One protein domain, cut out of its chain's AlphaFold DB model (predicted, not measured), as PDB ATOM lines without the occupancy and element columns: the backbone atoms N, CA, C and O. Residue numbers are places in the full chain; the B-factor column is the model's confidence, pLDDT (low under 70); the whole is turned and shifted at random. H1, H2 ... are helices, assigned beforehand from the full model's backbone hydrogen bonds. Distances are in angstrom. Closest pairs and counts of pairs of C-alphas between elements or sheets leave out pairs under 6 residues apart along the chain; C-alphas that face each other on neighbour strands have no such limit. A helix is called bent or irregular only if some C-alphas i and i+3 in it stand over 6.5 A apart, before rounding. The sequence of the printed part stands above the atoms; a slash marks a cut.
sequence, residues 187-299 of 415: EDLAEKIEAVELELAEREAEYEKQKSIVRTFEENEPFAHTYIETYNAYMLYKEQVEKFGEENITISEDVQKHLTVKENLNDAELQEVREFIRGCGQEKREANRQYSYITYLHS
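This is residues 187 to 299 of the 415 residues of an uncharacterized protein of [Clostridium] innocuum 2959 (UniProt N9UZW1). The model is a long, thin rod: one very long helix, H1, kinked and bent on its way, runs most of the length, and a second long helix, H3, folds back side by side with part of its first arm, H1a. The short helix H2 packs near the bend of H1, on the end of H1a and the start of its second arm, H1b, while residues 187 to 195 of H1 stick out at one end of the rod. The printed part has 113 residues with three named helices, in the order H1, H2, H3, and no named strand, so its class is all helix. It is extended, with a radius of gyration of the C-alphas of 22.7 A and spans of 83 by 18 by 15 A.

H1, residues 187 to 244, was assigned as one helix by its hydrogen bonds but is bent: C-alphas 229 and 232 are 7.5 A apart. Its arms are H1a, residues 187 to 229, and H1b, residues 232 to 244, and their lines stand at a steep tilt of 35.1 degrees, only just past shallow. H1a is itself irregular, with C-alphas 219 and 222 7.1 A apart, and has a kink of 37 degrees near residue 220. H2, residues 253 to 264, touches H1a at residues 223 to 227 of H1a alone, at a steep tilt of 41 degrees, opposite ways; the closest C-alphas are those of Phe 223 and Val 261, 5.4 A apart. H2 also touches H1b, about perpendicular at 75 degrees, through residues 254 to 259 of H2 and 233 to 237 of H1b alone; the closest C-alphas, of Tyr 234 and Val 255, are 5.0 A apart. H3, residues 270 to 299, touches H1a at a shallow tilt of 25 degrees, opposite ways, with 31 pairs of C-alphas within 8 A; the closest are those of Phe 217 and Cys 280, 5.8 A apart. H3 is apart from H1b and from H2. The helix packing is mostly crossed, but only just: 1 of the 3 touching pairs is at a shallow tilt. Each O i to N i+4 pair is within hydrogen-bond range in H1b and H2, against 36 of 39 in H1a and 24 of 26 in H3.

H1a begins at C-alpha 187 (-32.852, -51.428, 2.810) and measures 61.0 A. H1b measures 18.3 A and ends at C-alpha 244 (-11.604, 24.755, -22.057). H2 measures 16.6 A. H3 measures 44.0 A and ends at C-alpha 299 (-21.350, -40.350, -9.631).

The two C-alphas farthest apart are those of Glu 187 and Asn 248, 83.1 A. The printed part has no cut; the link from H1 to H2 is short and that from H2 to H3 tight. The mean pLDDT of the printed part is 85.8, and residue 281 alone is under 70.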
ATOM      1  N   GLU A 187     -32.176 -52.553   2.172       88.69
ATOM      2  CA  GLU A 187     -32.852 -51.428   2.810       88.69
ATOM      3  C   GLU A 187     -31.863 -50.289   3.086       88.69
ATOM      4  O   GLU A 187     -32.127 -49.159   2.688       88.69
ATOM      5  N   ASP A 188     -30.670 -50.591   3.621       92.19
ATOM      6  CA  ASP A 188     -29.610 -49.589   3.806       92.19
ATOM      7  C   ASP A 188     -29.247 -48.923   2.469       92.19
ATOM      8  O   ASP A 188     -29.027 -47.717   2.399       92.19
ATOM      9  N   LEU A 189     -29.158 -49.707   1.386       92.31
ATOM     10  CA  LEU A 189     -28.856 -49.182   0.054       92.31
ATOM     11  C   LEU A 189     -29.974 -48.262  -0.450       92.31
ATOM     12  O   LEU A 189     -29.669 -47.199  -0.989       92.31
ATOM     13  N   ALA A 190     -31.236 -48.659  -0.278       90.81
ATOM     14  CA  ALA A 190     -32.393 -47.861  -0.673       90.81
ATOM     15  C   ALA A 190     -32.431 -46.524   0.085       90.81
ATOM     16  O   ALA A 190     -32.507 -45.476  -0.553       90.81
ATOM     17  N   GLU A 191     -32.236 -46.542   1.408       92.81
ATOM     18  CA  GLU A 191     -32.154 -45.328   2.235       92.81
ATOM     19  C   GLU A 191     -31.013 -44.399   1.788       92.81
ATOM     20  O   GLU A 191     -31.156 -43.175   1.765       92.81
ATOM     21  N   LYS A 192     -29.852 -44.957   1.406       95.25
ATOM     22  CA  LYS A 192     -28.729 -44.159   0.884       95.25
ATOM     23  C   LYS A 192     -29.022 -43.530  -0.471       95.25
ATOM     24  O   LYS A 192     -28.562 -42.413  -0.706       95.25
ATOM     25  N   ILE A 193     -29.723 -44.238  -1.352       93.56
ATOM     26  CA  ILE A 193     -30.141 -43.704  -2.650       93.56
ATOM     27  C   ILE A 193     -31.105 -42.541  -2.426       93.56
ATOM     28  O   ILE A 193     -30.810 -41.441  -2.882       93.56
ATOM     29  N   GLU A 194     -32.166 -42.750  -1.647       92.38
ATOM     30  CA  GLU A 194     -33.182 -41.728  -1.366       92.38
ATOM     31  C   GLU A 194     -32.568 -40.465  -0.743       92.38
ATOM     32  O   GLU A 194     -32.817 -39.350  -1.203       92.38
ATOM     33  N   ALA A 195     -31.682 -40.624   0.246       95.19
ATOM     34  CA  ALA A 195     -31.007 -39.494   0.879       95.19
ATOM     35  C   ALA A 195     -30.158 -38.674  -0.113       95.19
ATOM     36  O   ALA A 195     -30.123 -37.445  -0.029       95.19
ATOM     37  N   VAL A 196     -29.469 -39.338  -1.048       95.56
ATOM     38  CA  VAL A 196     -28.652 -38.654  -2.063       95.56
ATOM     39  C   VAL A 196     -29.515 -38.048  -3.169       95.56
ATOM     40  O   VAL A 196     -29.168 -36.980  -3.664       95.56
ATOM     41  N   GLU A 197     -30.625 -38.679  -3.550       92.69
ATOM     42  CA  GLU A 197     -31.590 -38.114  -4.505       92.69
ATOM     43  C   GLU A 197     -32.235 -36.834  -3.954       92.69
ATOM     44  O   GLU A 197     -32.314 -35.835  -4.672       92.69
ATOM     45  N   LEU A 198     -32.609 -36.824  -2.670       93.81
ATOM     46  CA  LEU A 198     -33.126 -35.633  -1.996       93.81
ATOM     47  C   LEU A 198     -32.084 -34.506  -1.980       93.81
ATOM     48  O   LEU A 198     -32.377 -33.383  -2.390       93.81
ATOM     49  N   GLU A 199     -30.850 -34.812  -1.563       96.75
ATOM     50  CA  GLU A 199     -29.762 -33.830  -1.562       96.75
ATOM     51  C   GLU A 199     -29.475 -33.309  -2.979       96.75
ATOM     52  O   GLU A 199     -29.278 -32.110  -3.177       96.75
ATOM     53  N   LEU A 200     -29.471 -34.186  -3.984       92.88
ATOM     54  CA  LEU A 200     -29.258 -33.810  -5.377       92.88
ATOM     55  C   LEU A 200     -30.327 -32.819  -5.851       92.88
ATOM     56  O   LEU A 200     -29.968 -31.779  -6.405       92.88
ATOM     57  N   ALA A 201     -31.605 -33.092  -5.581       91.81
ATOM     58  CA  ALA A 201     -32.707 -32.210  -5.958       91.81
ATOM     59  C   ALA A 201     -32.582 -30.815  -5.313       91.81
ATOM     60  O   ALA A 201     -32.762 -29.793  -5.984       91.81
ATOM     61  N   GLU A 202     -32.215 -30.750  -4.029       94.81
ATOM     62  CA  GLU A 202     -31.957 -29.483  -3.333       94.81
ATOM     63  C   GLU A 202     -30.806 -28.703  -3.988       94.81
ATOM     64  O   GLU A 202     -30.939 -27.509  -4.282       94.81
ATOM     65  N   ARG A 203     -29.687 -29.378  -4.276       92.44
ATOM     66  CA  ARG A 203     -28.501 -28.759  -4.890       92.44
ATOM     67  C   ARG A 203     -28.745 -28.295  -6.314       92.44
ATOM     68  O   ARG A 203     -28.264 -27.226  -6.686       92.44
ATOM     69  N   GLU A 204     -29.490 -29.050  -7.109       90.25
ATOM     70  CA  GLU A 204     -29.868 -28.647  -8.465       90.25
ATOM     71  C   GLU A 204     -30.739 -27.384  -8.447       90.25
ATOM     72  O   GLU A 204     -30.495 -26.453  -9.221       90.25
ATOM     73  N   ALA A 205     -31.689 -27.289  -7.512       90.81
ATOM     74  CA  ALA A 205     -32.514 -26.095  -7.342       90.81
ATOM     75  C   ALA A 205     -31.698 -24.866  -6.892       90.81
ATOM     76  O   ALA A 205     -31.954 -23.744  -7.346       90.81
ATOM     77  N   GLU A 206     -30.707 -25.046  -6.012       89.81
ATOM     78  CA  GLU A 206     -29.752 -23.991  -5.637       89.81
ATOM     79  C   GLU A 206     -28.876 -23.568  -6.824       89.81
ATOM     80  O   GLU A 206     -28.698 -22.372  -7.082       89.81
ATOM     81  N   TYR A 207     -28.364 -24.538  -7.578       87.44
ATOM     82  CA  TYR A 207     -27.494 -24.297  -8.720       87.44
ATOM     83  C   TYR A 207     -28.209 -23.569  -9.857       87.44
ATOM     84  O   TYR A 207     -27.617 -22.674 -10.457       87.44
ATOM     85  N   GLU A 208     -29.484 -23.855 -10.124       86.81
ATOM     86  CA  GLU A 208     -30.236 -23.136 -11.161       86.81
ATOM     87  C   GLU A 208     -30.412 -21.647 -10.805       86.81
ATOM     88  O   GLU A 208     -30.253 -20.767 -11.660       86.81
ATOM     89  N   LYS A 209     -30.616 -21.325  -9.517       86.75
ATOM     90  CA  LYS A 209     -30.603 -19.931  -9.035       86.75
ATOM     91  C   LYS A 209     -29.230 -19.293  -9.256       86.75
ATOM     92  O   LYS A 209     -29.155 -18.195  -9.810       86.75
ATOM     93  N   GLN A 210     -28.153 -19.985  -8.889       78.94
ATOM     94  CA  GLN A 210     -26.775 -19.510  -9.063       78.94
ATOM     95  C   GLN A 210     -26.416 -19.288 -10.540       78.94
ATOM     96  O   GLN A 210     -25.797 -18.289 -10.902       78.94
ATOM     97  N   LYS A 211     -26.850 -20.186 -11.420       79.25
ATOM     98  CA  LYS A 211     -26.647 -20.106 -12.868       79.25
ATOM     99  C   LYS A 211     -27.317 -18.871 -13.463       79.25
ATOM    100  O   LYS A 211     -26.719 -18.199 -14.302       79.25
ATOM    101  N   SER A 212     -28.516 -18.526 -12.986       80.12
ATOM    102  CA  SER A 212     -29.188 -17.284 -13.386       80.12
ATOM    103  C   SER A 212     -28.382 -16.036 -13.003       80.12
ATOM    104  O   SER A 212     -28.329 -15.083 -13.777       80.12
ATOM    105  N   ILE A 213     -27.699 -16.057 -11.851       78.44
ATOM    106  CA  ILE A 213     -26.810 -14.978 -11.404       78.44
ATOM    107  C   ILE A 213     -25.581 -14.917 -12.310       78.44
ATOM    108  O   ILE A 213     -25.327 -13.873 -12.904       78.44
ATOM    109  N   VAL A 214     -24.862 -16.028 -12.494       74.75
ATOM    110  CA  VAL A 214     -23.654 -16.078 -13.341       74.75
ATOM    111  C   VAL A 214     -23.928 -15.566 -14.749       74.75
ATOM    112  O   VAL A 214     -23.138 -14.777 -15.257       74.75
ATOM    113  N   ARG A 215     -25.074 -15.912 -15.344       77.19
ATOM    114  CA  ARG A 215     -25.468 -15.389 -16.656       77.19
ATOM    115  C   ARG A 215     -25.510 -13.856 -16.688       77.19
ATOM    116  O   ARG A 215     -24.988 -13.250 -17.616       77.19
ATOM    117  N   THR A 216     -26.070 -13.218 -15.657       76.75
ATOM    118  CA  THR A 216     -26.076 -11.744 -15.572       76.75
ATOM    119  C   THR A 216     -24.678 -11.152 -15.410       76.75
ATOM    120  O   THR A 216     -24.423 -10.046 -15.885       76.75
ATOM    121  N   PHE A 217     -23.761 -11.875 -14.764       74.00
ATOM    122  CA  PHE A 217     -22.363 -11.465 -14.677       74.00
ATOM    123  C   PHE A 217     -21.666 -11.584 -16.035       74.00
ATOM    124  O   PHE A 217     -21.009 -10.638 -16.448       74.00
ATOM    125  N   GLU A 218     -21.854 -12.692 -16.753       72.94
ATOM    126  CA  GLU A 218     -21.277 -12.920 -18.089       72.94
ATOM    127  C   GLU A 218     -21.731 -11.880 -19.121       72.94
ATOM    128  O   GLU A 218     -20.936 -11.465 -19.962       72.94
ATOM    129  N   GLU A 219     -22.983 -11.424 -19.043       79.25
ATOM    130  CA  GLU A 219     -23.518 -10.383 -19.930       79.25
ATOM    131  C   GLU A 219     -22.888  -9.001 -19.660       79.25
ATOM    132  O   GLU A 219     -22.645  -8.246 -20.600       79.25
ATOM    133  N   ASN A 220     -22.579  -8.673 -18.397       79.69
ATOM    134  CA  ASN A 220     -22.106  -7.337 -17.999       79.69
ATOM    135  C   ASN A 220     -20.578  -7.222 -17.832       79.69
ATOM    136  O   ASN A 220     -20.026  -6.120 -17.864       79.69
ATOM    137  N   GLU A 221     -19.869  -8.340 -17.669       80.00
ATOM    138  CA  GLU A 221     -18.410  -8.404 -17.505       80.00
ATOM    139  C   GLU A 221     -17.632  -7.726 -18.652       80.00
ATOM    140  O   GLU A 221     -16.722  -6.949 -18.344       80.00
ATOM    141  N   PRO A 222     -17.988  -7.887 -19.947       85.38
ATOM    142  CA  PRO A 222     -17.299  -7.186 -21.034       85.38
ATOM    143  C   PRO A 222     -17.416  -5.658 -20.940       85.38
ATOM    144  O   PRO A 222     -16.434  -4.945 -21.168       85.38
ATOM    145  N   PHE A 223     -18.593  -5.146 -20.562       85.00
ATOM    146  CA  PHE A 223     -18.808  -3.709 -20.370       85.00
ATOM    147  C   PHE A 223     -17.994  -3.187 -19.188       85.00
ATOM    148  O   PHE A 223     -17.366  -2.136 -19.294       85.00
ATOM    149  N   ALA A 224     -17.942  -3.942 -18.089       85.25
ATOM    150  CA  ALA A 224     -17.158  -3.581 -16.913       85.25
ATOM    151  C   ALA A 224     -15.652  -3.528 -17.215       85.25
ATOM    152  O   ALA A 224     -14.977  -2.586 -16.799       85.25
ATOM    153  N   HIS A 225     -15.116  -4.480 -17.984       85.50
ATOM    154  CA  HIS A 225     -13.719  -4.435 -18.426       85.50
ATOM    155  C   HIS A 225     -13.440  -3.229 -19.326       85.50
ATOM    156  O   HIS A 225     -12.511  -2.468 -19.053       85.50
ATOM    157  N   THR A 226     -14.300  -2.994 -20.320       88.12
ATOM    158  CA  THR A 226     -14.185  -1.841 -21.227       88.12
ATOM    159  C   THR A 226     -14.255  -0.513 -20.459       88.12
ATOM    160  O   THR A 226     -13.525   0.427 -20.773       88.12
ATOM    161  N   TYR A 227     -15.086  -0.428 -19.413       91.06
ATOM    162  CA  TYR A 227     -15.171   0.742 -18.535       91.06
ATOM    163  C   TYR A 227     -13.823   1.025 -17.866       91.06
ATOM    164  O   TYR A 227     -13.363   2.165 -17.888       91.06
ATOM    165  N   ILE A 228     -13.174   0.003 -17.289       92.44
ATOM    166  CA  ILE A 228     -11.869   0.151 -16.624       92.44
ATOM    167  C   ILE A 228     -10.781   0.561 -17.619       92.44
ATOM    168  O   ILE A 228      -9.982   1.443 -17.309       92.44
ATOM    169  N   GLU A 229     -10.763  -0.050 -18.804       91.75
ATOM    170  CA  GLU A 229      -9.778   0.234 -19.856       91.75
ATOM    171  C   GLU A 229      -9.856   1.686 -20.348       91.75
ATOM    172  O   GLU A 229      -8.832   2.343 -20.524       91.75
ATOM    173  N   THR A 230     -11.072   2.212 -20.510       91.75
ATOM    174  CA  THR A 230     -11.319   3.553 -21.068       91.75
ATOM    175  C   THR A 230     -11.425   4.662 -20.011       91.75
ATOM    176  O   THR A 230     -11.470   5.845 -20.354       91.75
ATOM    177  N   TYR A 231     -11.417   4.316 -18.716       94.00
ATOM    178  CA  TYR A 231     -11.652   5.255 -17.609       94.00
ATOM    179  C   TYR A 231     -10.685   6.447 -17.599       94.00
ATOM    180  O   TYR A 231     -11.107   7.588 -17.431       94.00
ATOM    181  N   ASN A 232      -9.389   6.208 -17.819       93.94
ATOM    182  CA  ASN A 232      -8.387   7.277 -17.796       93.94
ATOM    183  C   ASN A 232      -8.600   8.294 -18.930       93.94
ATOM    184  O   ASN A 232      -8.454   9.494 -18.708       93.94
ATOM    185  N   ALA A 233      -8.983   7.825 -20.124       92.12
ATOM    186  CA  ALA A 233      -9.290   8.694 -21.259       92.12
ATOM    187  C   ALA A 233     -10.520   9.571 -20.971       92.12
ATOM    188  O   ALA A 233     -10.512  10.767 -21.255       92.12
ATOM    189  N   TYR A 234     -11.546   8.999 -20.336       94.31
ATOM    190  CA  TYR A 234     -12.731   9.737 -19.897       94.31
ATOM    191  C   TYR A 234     -12.430  10.788 -18.820       94.31
ATOM    192  O   TYR A 234     -12.949  11.903 -18.891       94.31
ATOM    193  N   MET A 235     -11.579  10.470 -17.841       93.56
ATOM    194  CA  MET A 235     -11.185  11.434 -16.807       93.56
ATOM    195  C   MET A 235     -10.397  12.607 -17.395       93.56
ATOM    196  O   MET A 235     -10.694  13.755 -17.072       93.56
ATOM    197  N   LEU A 236      -9.471  12.337 -18.322       92.31
ATOM    198  CA  LEU A 236      -8.746  13.388 -19.039       92.31
ATOM    199  C   LEU A 236      -9.697  14.285 -19.845       92.31
ATOM    200  O   LEU A 236      -9.568  15.506 -19.807       92.31
ATOM    201  N   TYR A 237     -10.673  13.691 -20.537       92.50
ATOM    202  CA  TYR A 237     -11.712  14.438 -21.248       92.50
ATOM    203  C   TYR A 237     -12.502  15.355 -20.305       92.50
ATOM    204  O   TYR A 237     -12.673  16.535 -20.604       92.50
ATOM    205  N   LYS A 238     -12.919  14.859 -19.132       92.38
ATOM    206  CA  LYS A 238     -13.601  15.680 -18.120       92.38
ATOM    207  C   LYS A 238     -12.763  16.873 -17.661       92.38
ATOM    208  O   LYS A 238     -13.285  17.982 -17.597       92.38
ATOM    209  N   GLU A 239     -11.478  16.662 -17.382       91.44
ATOM    210  CA  GLU A 239     -10.564  17.743 -16.990       91.44
ATOM    211  C   GLU A 239     -10.374  18.781 -18.103       91.44
ATOM    212  O   GLU A 239     -10.256  19.976 -17.830       91.44
ATOM    213  N   GLN A 240     -10.321  18.342 -19.365       88.62
ATOM    214  CA  GLN A 240     -10.245  19.249 -20.507       88.62
ATOM    215  C   GLN A 240     -11.523  20.083 -20.609       88.62
ATOM    216  O   GLN A 240     -11.427  21.303 -20.730       88.62
ATOM    217  N   VAL A 241     -12.696  19.450 -20.511       90.25
ATOM    218  CA  VAL A 241     -14.005  20.119 -20.597       90.25
ATOM    219  C   VAL A 241     -14.146  21.192 -19.528       90.25
ATOM    220  O   VAL A 241     -14.572  22.304 -19.833       90.25
ATOM    221  N   GLU A 242     -13.715  20.900 -18.304       88.88
ATOM    222  CA  GLU A 242     -13.720  21.866 -17.205       88.88
ATOM    223  C   GLU A 242     -12.818  23.082 -17.480       88.88
ATOM    224  O   GLU A 242     -13.164  24.207 -17.122       88.88
ATOM    225  N   LYS A 243     -11.672  22.881 -18.146       86.44
ATOM    226  CA  LYS A 243     -10.686  23.942 -18.420       86.44
ATOM    227  C   LYS A 243     -10.977  24.768 -19.671       86.44
ATOM    228  O   LYS A 243     -10.653  25.952 -19.689       86.44
ATOM    229  N   PHE A 244     -11.515  24.151 -20.720       87.12
ATOM    230  CA  PHE A 244     -11.604  24.755 -22.057       87.12
ATOM    231  C   PHE A 244     -13.039  24.864 -22.601       87.12
ATOM    232  O   PHE A 244     -13.238  25.510 -23.631       87.12
ATOM    233  N   GLY A 245     -14.032  24.294 -21.909       81.31
ATOM    234  CA  GLY A 245     -15.428  24.224 -22.352       81.31
ATOM    235  C   GLY A 245     -15.674  23.113 -23.382       81.31
ATOM    236  O   GLY A 245     -14.796  22.793 -24.183       81.31
ATOM    237  N   GLU A 246     -16.877  22.525 -23.373       79.19
ATOM    238  CA  GLU A 246     -17.243  21.392 -24.250       79.19
ATOM    239  C   GLU A 246     -17.097  21.712 -25.744       79.19
ATOM    240  O   GLU A 246     -16.670  20.861 -26.517       79.19
ATOM    241  N   GLU A 247     -17.386  22.952 -26.146       78.31
ATOM    242  CA  GLU A 247     -17.372  23.383 -27.551       78.31
ATOM    243  C   GLU A 247     -15.973  23.333 -28.195       78.31
ATOM    244  O   GLU A 247     -15.855  23.286 -29.418       78.31
ATOM    245  N   ASN A 248     -14.912  23.307 -27.380       76.62
ATOM    246  CA  ASN A 248     -13.523  23.368 -27.837       76.62
ATOM    247  C   ASN A 248     -12.800  22.011 -27.802       76.62
ATOM    248  O   ASN A 248     -11.587  21.965 -28.021       76.62
ATOM    249  N   ILE A 249     -13.499  20.908 -27.501       81.94
ATOM    250  CA  ILE A 249     -12.880  19.590 -27.298       81.94
ATOM    251  C   ILE A 249     -13.552  18.529 -28.159       81.94
ATOM    252  O   ILE A 249     -14.751  18.286 -28.090       81.94
ATOM    253  N   THR A 250     -12.740  17.821 -28.935       82.50
ATOM    254  CA  THR A 250     -13.170  16.652 -29.705       82.50
ATOM    255  C   THR A 250     -13.212  15.398 -28.836       82.50
ATOM    256  O   THR A 250     -12.205  15.019 -28.232       82.50
ATOM    257  N   ILE A 251     -14.356  14.711 -28.830       86.31
ATOM    258  CA  ILE A 251     -14.529  13.406 -28.181       86.31
ATOM    259  C   ILE A 251     -13.701  12.351 -28.932       86.31
ATOM    260  O   ILE A 251     -13.846  12.176 -30.141       86.31
ATOM    261  N   SER A 252     -12.830  11.642 -28.212       90.38
ATOM    262  CA  SER A 252     -12.061  10.522 -28.767       90.38
ATOM    263  C   SER A 252     -12.887   9.233 -28.818       90.38
ATOM    264  O   SER A 252     -13.887   9.088 -28.114       90.38
ATOM    265  N   GLU A 253     -12.436   8.256 -29.609       90.56
ATOM    266  CA  GLU A 253     -13.083   6.941 -29.704       90.56
ATOM    267  C   GLU A 253     -13.184   6.240 -28.335       90.56
ATOM    268  O   GLU A 253     -14.222   5.669 -28.005       90.56
ATOM    269  N   ASP A 254     -12.143   6.332 -27.503       87.50
ATOM    270  CA  ASP A 254     -12.125   5.713 -26.172       87.50
ATOM    271  C   ASP A 254     -13.065   6.414 -25.188       87.50
ATOM    272  O   ASP A 254     -13.698   5.755 -24.363       87.50
ATOM    273  N   VAL A 255     -13.224   7.738 -25.298       91.50
ATOM    274  CA  VAL A 255     -14.208   8.491 -24.505       91.50
ATOM    275  C   VAL A 255     -15.626   8.112 -24.925       91.50
ATOM    276  O   VAL A 255     -16.467   7.869 -24.062       91.50
ATOM    277  N   GLN A 256     -15.886   7.979 -26.230       91.12
ATOM    278  CA  GLN A 256     -17.181   7.519 -26.736       91.12
ATOM    279  C   GLN A 256     -17.505   6.108 -26.226       91.12
ATOM    280  O   GLN A 256     -18.597   5.878 -25.707       91.12
ATOM    281  N   LYS A 257     -16.539   5.181 -26.303       89.25
ATOM    282  CA  LYS A 257     -16.665   3.831 -25.731       89.25
ATOM    283  C   LYS A 257     -16.969   3.893 -24.238       89.25
ATOM    284  O   LYS A 257     -17.887   3.202 -23.801       89.25
ATOM    285  N   HIS A 258     -16.257   4.729 -23.476       90.25
ATOM    286  CA  HIS A 258     -16.483   4.883 -22.038       90.25
ATOM    287  C   HIS A 258     -17.907   5.343 -21.725       90.25
ATOM    288  O   HIS A 258     -18.566   4.758 -20.870       90.25
ATOM    289  N   LEU A 259     -18.400   6.365 -22.430       88.31
ATOM    290  CA  LEU A 259     -19.756   6.885 -22.250       88.31
ATOM    291  C   LEU A 259     -20.811   5.808 -22.537       88.31
ATOM    292  O   LEU A 259     -21.707   5.604 -21.724       88.31
ATOM    293  N   THR A 260     -20.656   5.054 -23.631       87.44
ATOM    294  CA  THR A 260     -21.576   3.964 -23.988       87.44
ATOM    295  C   THR A 260     -21.579   2.837 -22.955       87.44
ATOM    296  O   THR A 260     -22.643   2.357 -22.566       87.44
ATOM    297  N   VAL A 261     -20.414   2.379 -22.484       84.06
ATOM    298  CA  VAL A 261     -20.377   1.304 -21.474       84.06
ATOM    299  C   VAL A 261     -20.820   1.790 -20.102       84.06
ATOM    300  O   VAL A 261     -21.428   1.024 -19.364       84.06
ATOM    301  N   LYS A 262     -20.585   3.062 -19.770       86.12
ATOM    302  CA  LYS A 262     -21.099   3.683 -18.551       86.12
ATOM    303  C   LYS A 262     -22.628   3.750 -18.553       86.12
ATOM    304  O   LYS A 262     -23.227   3.370 -17.555       86.12
ATOM    305  N   GLU A 263     -23.249   4.127 -19.669       83.81
ATOM    306  CA  GLU A 263     -24.710   4.100 -19.831       83.81
ATOM    307  C   GLU A 263     -25.264   2.668 -19.723       83.81
ATOM    308  O   GLU A 263     -26.216   2.420 -18.983       83.81
ATOM    309  N   ASN A 264     -24.627   1.692 -20.385       82.31
ATOM    310  CA  ASN A 264     -25.023   0.278 -20.295       82.31
ATOM    311  C   ASN A 264     -24.892  -0.293 -18.875       82.31
ATOM    312  O   ASN A 264     -25.663  -1.169 -18.487       82.31
ATOM    313  N   LEU A 265     -23.939   0.217 -18.094       82.81
ATOM    314  CA  LEU A 265     -23.764  -0.100 -16.676       82.81
ATOM    315  C   LEU A 265     -24.563   0.840 -15.759       82.81
ATOM    316  O   LEU A 265     -24.304   0.883 -14.560       82.81
ATOM    317  N   ASN A 266     -25.544   1.566 -16.298       84.94
ATOM    318  CA  ASN A 266     -26.464   2.416 -15.549       84.94
ATOM    319  C   ASN A 266     -25.751   3.497 -14.715       84.94
ATOM    320  O   ASN A 266     -26.015   3.669 -13.524       84.94
ATOM    321  N   ASP A 267     -24.804   4.184 -15.356       86.38
ATOM    322  CA  ASP A 267     -24.000   5.273 -14.796       86.38
ATOM    323  C   ASP A 267     -23.168   4.898 -13.564       86.38
ATOM    324  O   ASP A 267     -22.863   5.742 -12.720       86.38
ATOM    325  N   ALA A 268     -22.738   3.638 -13.510       85.38
ATOM    326  CA  ALA A 268     -21.887   3.095 -12.462       85.38
ATOM    327  C   ALA A 268     -20.672   3.968 -12.121       85.38
ATOM    328  O   ALA A 268     -19.963   4.483 -13.004       85.38
ATOM    329  N   GLU A 269     -20.356   4.039 -10.831       89.50
ATOM    330  CA  GLU A 269     -19.092   4.593 -10.357       89.50
ATOM    331  C   GLU A 269     -17.946   3.577 -10.490       89.50
ATOM    332  O   GLU A 269     -18.141   2.363 -10.419       89.50
ATOM    333  N   LEU A 270     -16.705   4.067 -10.612       90.38
ATOM    334  CA  LEU A 270     -15.512   3.219 -10.754       90.38
ATOM    335  C   LEU A 270     -15.414   2.143  -9.660       90.38
ATOM    336  O   LEU A 270     -15.006   1.013  -9.935       90.38
ATOM    337  N   GLN A 271     -15.762   2.495  -8.420       88.69
ATOM    338  CA  GLN A 271     -15.718   1.567  -7.295       88.69
ATOM    339  C   GLN A 271     -16.750   0.441  -7.454       88.69
ATOM    340  O   GLN A 271     -16.413  -0.721  -7.230       88.69
ATOM    341  N   GLU A 272     -17.960   0.755  -7.923       86.75
ATOM    342  CA  GLU A 272     -19.015  -0.229  -8.192       86.75
ATOM    343  C   GLU A 272     -18.600  -1.190  -9.313       86.75
ATOM    344  O   GLU A 272     -18.748  -2.406  -9.181       86.75
ATOM    345  N   VAL A 273     -17.986  -0.668 -10.383       87.00
ATOM    346  CA  VAL A 273     -17.469  -1.484 -11.496       87.00
ATOM    347  C   VAL A 273     -16.348  -2.421 -11.027       87.00
ATOM    348  O   VAL A 273     -16.328  -3.602 -11.381       87.00
ATOM    349  N   ARG A 274     -15.424  -1.939 -10.184       87.19
ATOM    350  CA  ARG A 274     -14.349  -2.773  -9.609       87.19
ATOM    351  C   ARG A 274     -14.894  -3.864  -8.690       87.19
ATOM    352  O   ARG A 274     -14.419  -5.002  -8.738       87.19
ATOM    353  N   GLU A 275     -15.873  -3.535  -7.854       85.25
ATOM    354  CA  GLU A 275     -16.531  -4.499  -6.970       85.25
ATOM    355  C   GLU A 275     -17.283  -5.569  -7.761       85.25
ATOM    356  O   GLU A 275     -17.182  -6.752  -7.425       85.25
ATOM    357  N   PHE A 276     -17.940  -5.181  -8.853       84.56
ATOM    358  CA  PHE A 276     -18.605  -6.104  -9.761       84.56
ATOM    359  C   PHE A 276     -17.638  -7.084 -10.434       84.56
ATOM    360  O   PHE A 276     -17.874  -8.288 -10.360       84.56
ATOM    361  N   ILE A 277     -16.517  -6.615 -11.001       81.31
ATOM    362  CA  ILE A 277     -15.499  -7.499 -11.608       81.31
ATOM    363  C   ILE A 277     -14.975  -8.511 -10.577       81.31
ATOM    364  O   ILE A 277     -14.801  -9.696 -10.874       81.31
ATOM    365  N   ARG A 278     -14.754  -8.074  -9.328       79.75
ATOM    366  CA  ARG A 278     -14.373  -8.985  -8.236       79.75
ATOM    367  C   ARG A 278     -15.478 -10.008  -7.941       79.75
ATOM    368  O   ARG A 278     -15.165 -11.174  -7.685       79.75
ATOM    369  N   GLY A 279     -16.737  -9.576  -7.989       78.19
ATOM    370  CA  GLY A 279     -17.927 -10.418  -7.877       78.19
ATOM    371  C   GLY A 279     -18.004 -11.488  -8.970       78.19
ATOM    372  O   GLY A 279     -18.192 -12.652  -8.628       78.19
ATOM    373  N   CYS A 280     -17.724 -11.154 -10.241       71.88
ATOM    374  CA  CYS A 280     -17.709 -12.114 -11.361       71.88
ATOM    375  C   CYS A 280     -16.889 -13.364 -11.017       71.88
ATOM    376  O   CYS A 280     -17.335 -14.503 -11.169       71.88
ATOM    377  N   GLY A 281     -15.669 -13.149 -10.515       69.19
ATOM    378  CA  GLY A 281     -14.760 -14.232 -10.155       69.19
ATOM    379  C   GLY A 281     -15.205 -15.033  -8.929       69.19
ATOM    380  O   GLY A 281     -14.800 -16.187  -8.784       69.19
ATOM    381  N   GLN A 282     -15.990 -14.455  -8.018       77.31
ATOM    382  CA  GLN A 282     -16.561 -15.177  -6.874       77.31
ATOM    383  C   GLN A 282     -17.738 -16.051  -7.315       77.31
ATOM    384  O   GLN A 282     -17.711 -17.256  -7.062       77.31
ATOM    385  N   GLU A 283     -18.689 -15.488  -8.058       78.06
ATOM    386  CA  GLU A 283     -19.891 -16.198  -8.511       78.06
ATOM    387  C   GLU A 283     -19.564 -17.362  -9.457       78.06
ATOM    388  O   GLU A 283     -20.126 -18.449  -9.315       78.06
ATOM    389  N   LYS A 284     -18.595 -17.189 -10.371       74.62
ATOM    390  CA  LYS A 284     -18.103 -18.278 -11.239       74.62
ATOM    391  C   LYS A 284     -17.466 -19.415 -10.436       74.62
ATOM    392  O   LYS A 284     -17.664 -20.587 -10.749       74.62
ATOM    393  N   ARG A 285     -16.682 -19.089  -9.399       74.44
ATOM    394  CA  ARG A 285     -16.055 -20.102  -8.529       74.44
ATOM    395  C   ARG A 285     -17.096 -20.870  -7.728       74.44
ATOM    396  O   ARG A 285     -16.974 -22.089  -7.623       74.44
ATOM    397  N   GLU A 286     -18.104 -20.182  -7.205       79.81
ATOM    398  CA  GLU A 286     -19.190 -20.824  -6.467       79.81
ATOM    399  C   GLU A 286     -20.035 -21.714  -7.385       79.81
ATOM    400  O   GLU A 286     -20.236 -22.884  -7.073       79.81
ATOM    401  N   ALA A 287     -20.418 -21.239  -8.575       74.69
ATOM    402  CA  ALA A 287     -21.134 -22.056  -9.555       74.69
ATOM    403  C   ALA A 287     -20.353 -23.321  -9.945       74.69
ATOM    404  O   ALA A 287     -20.907 -24.418  -9.948       74.69
ATOM    405  N   ASN A 288     -19.045 -23.200 -10.190       74.44
ATOM    406  CA  ASN A 288     -18.190 -24.353 -10.483       74.44
ATOM    407  C   ASN A 288     -18.096 -25.332  -9.304       74.44
ATOM    408  O   ASN A 288     -18.060 -26.547  -9.517       74.44
ATOM    409  N   ARG A 289     -18.057 -24.831  -8.063       79.12
ATOM    410  CA  ARG A 289     -18.070 -25.666  -6.854       79.12
ATOM    411  C   ARG A 289     -19.382 -26.445  -6.741       79.12
ATOM    412  O   ARG A 289     -19.327 -27.655  -6.542       79.12
ATOM    413  N   GLN A 290     -20.520 -25.774  -6.910       80.38
ATOM    414  CA  GLN A 290     -21.851 -26.393  -6.879       80.38
ATOM    415  C   GLN A 290     -21.987 -27.460  -7.968       80.38
ATOM    416  O   GLN A 290     -22.315 -28.608  -7.676       80.38
ATOM    417  N   TYR A 291     -21.615 -27.129  -9.207       79.81
ATOM    418  CA  TYR A 291     -21.619 -28.073 -10.324       79.81
ATOM    419  C   TYR A 291     -20.737 -29.305 -10.064       79.81
ATOM    420  O   TYR A 291     -21.136 -30.437 -10.343       79.81
ATOM    421  N   SER A 292     -19.546 -29.105  -9.490       74.88
ATOM    422  CA  SER A 292     -18.642 -30.206  -9.129       74.88
ATOM    423  C   SER A 292     -19.255 -31.119  -8.067       74.88
ATOM    424  O   SER A 292     -19.084 -32.335  -8.131       74.88
ATOM    425  N   TYR A 293     -19.982 -30.546  -7.104       85.25
ATOM    426  CA  TYR A 293     -20.661 -31.308  -6.063       85.25
ATOM    427  C   TYR A 293     -21.859 -32.094  -6.609       85.25
ATOM    428  O   TYR A 293     -21.954 -33.291  -6.362       85.25
ATOM    429  N   ILE A 294     -22.694 -31.478  -7.450       84.50
ATOM    430  CA  ILE A 294     -23.785 -32.160  -8.174       84.50
ATOM    431  C   ILE A 294     -23.241 -33.334  -8.999       84.50
ATOM    432  O   ILE A 294     -23.752 -34.451  -8.933       84.50
ATOM    433  N   THR A 295     -22.136 -33.119  -9.717       83.44
ATOM    434  CA  THR A 295     -21.464 -34.178 -10.491       83.44
ATOM    435  C   THR A 295     -21.000 -35.329  -9.593       83.44
ATOM    436  O   THR A 295     -21.123 -36.500  -9.957       83.44
ATOM    437  N   TYR A 296     -20.481 -35.012  -8.404       86.12
ATOM    438  CA  TYR A 296     -20.119 -36.012  -7.403       86.12
ATOM    439  C   TYR A 296     -21.340 -36.809  -6.919       86.12
ATOM    440  O   TYR A 296     -21.256 -38.037  -6.869       86.12
ATOM    441  N   LEU A 297     -22.476 -36.158  -6.643       90.25
ATOM    442  CA  LEU A 297     -23.715 -36.834  -6.239       90.25
ATOM    443  C   LEU A 297     -24.229 -37.781  -7.337       90.25
ATOM    444  O   LEU A 297     -24.509 -38.943  -7.047       90.25
ATOM    445  N   HIS A 298     -24.236 -37.365  -8.608       87.19
ATOM    446  CA  HIS A 298     -24.571 -38.262  -9.726       87.19
ATOM    447  C   HIS A 298     -23.632 -39.470  -9.824       87.19
ATOM    448  O   HIS A 298     -24.077 -40.599 -10.051       87.19
ATOM    449  N   SER A 299     -22.323 -39.253  -9.650       84.62
ATOM    450  CA  SER A 299     -21.350 -40.350  -9.631       84.62
ATOM    451  C   SER A 299     -21.613 -41.301  -8.466       84.62
ATOM    452  O   SER A 299     -21.466 -42.513  -8.629       84.62
TER     453      SER A 299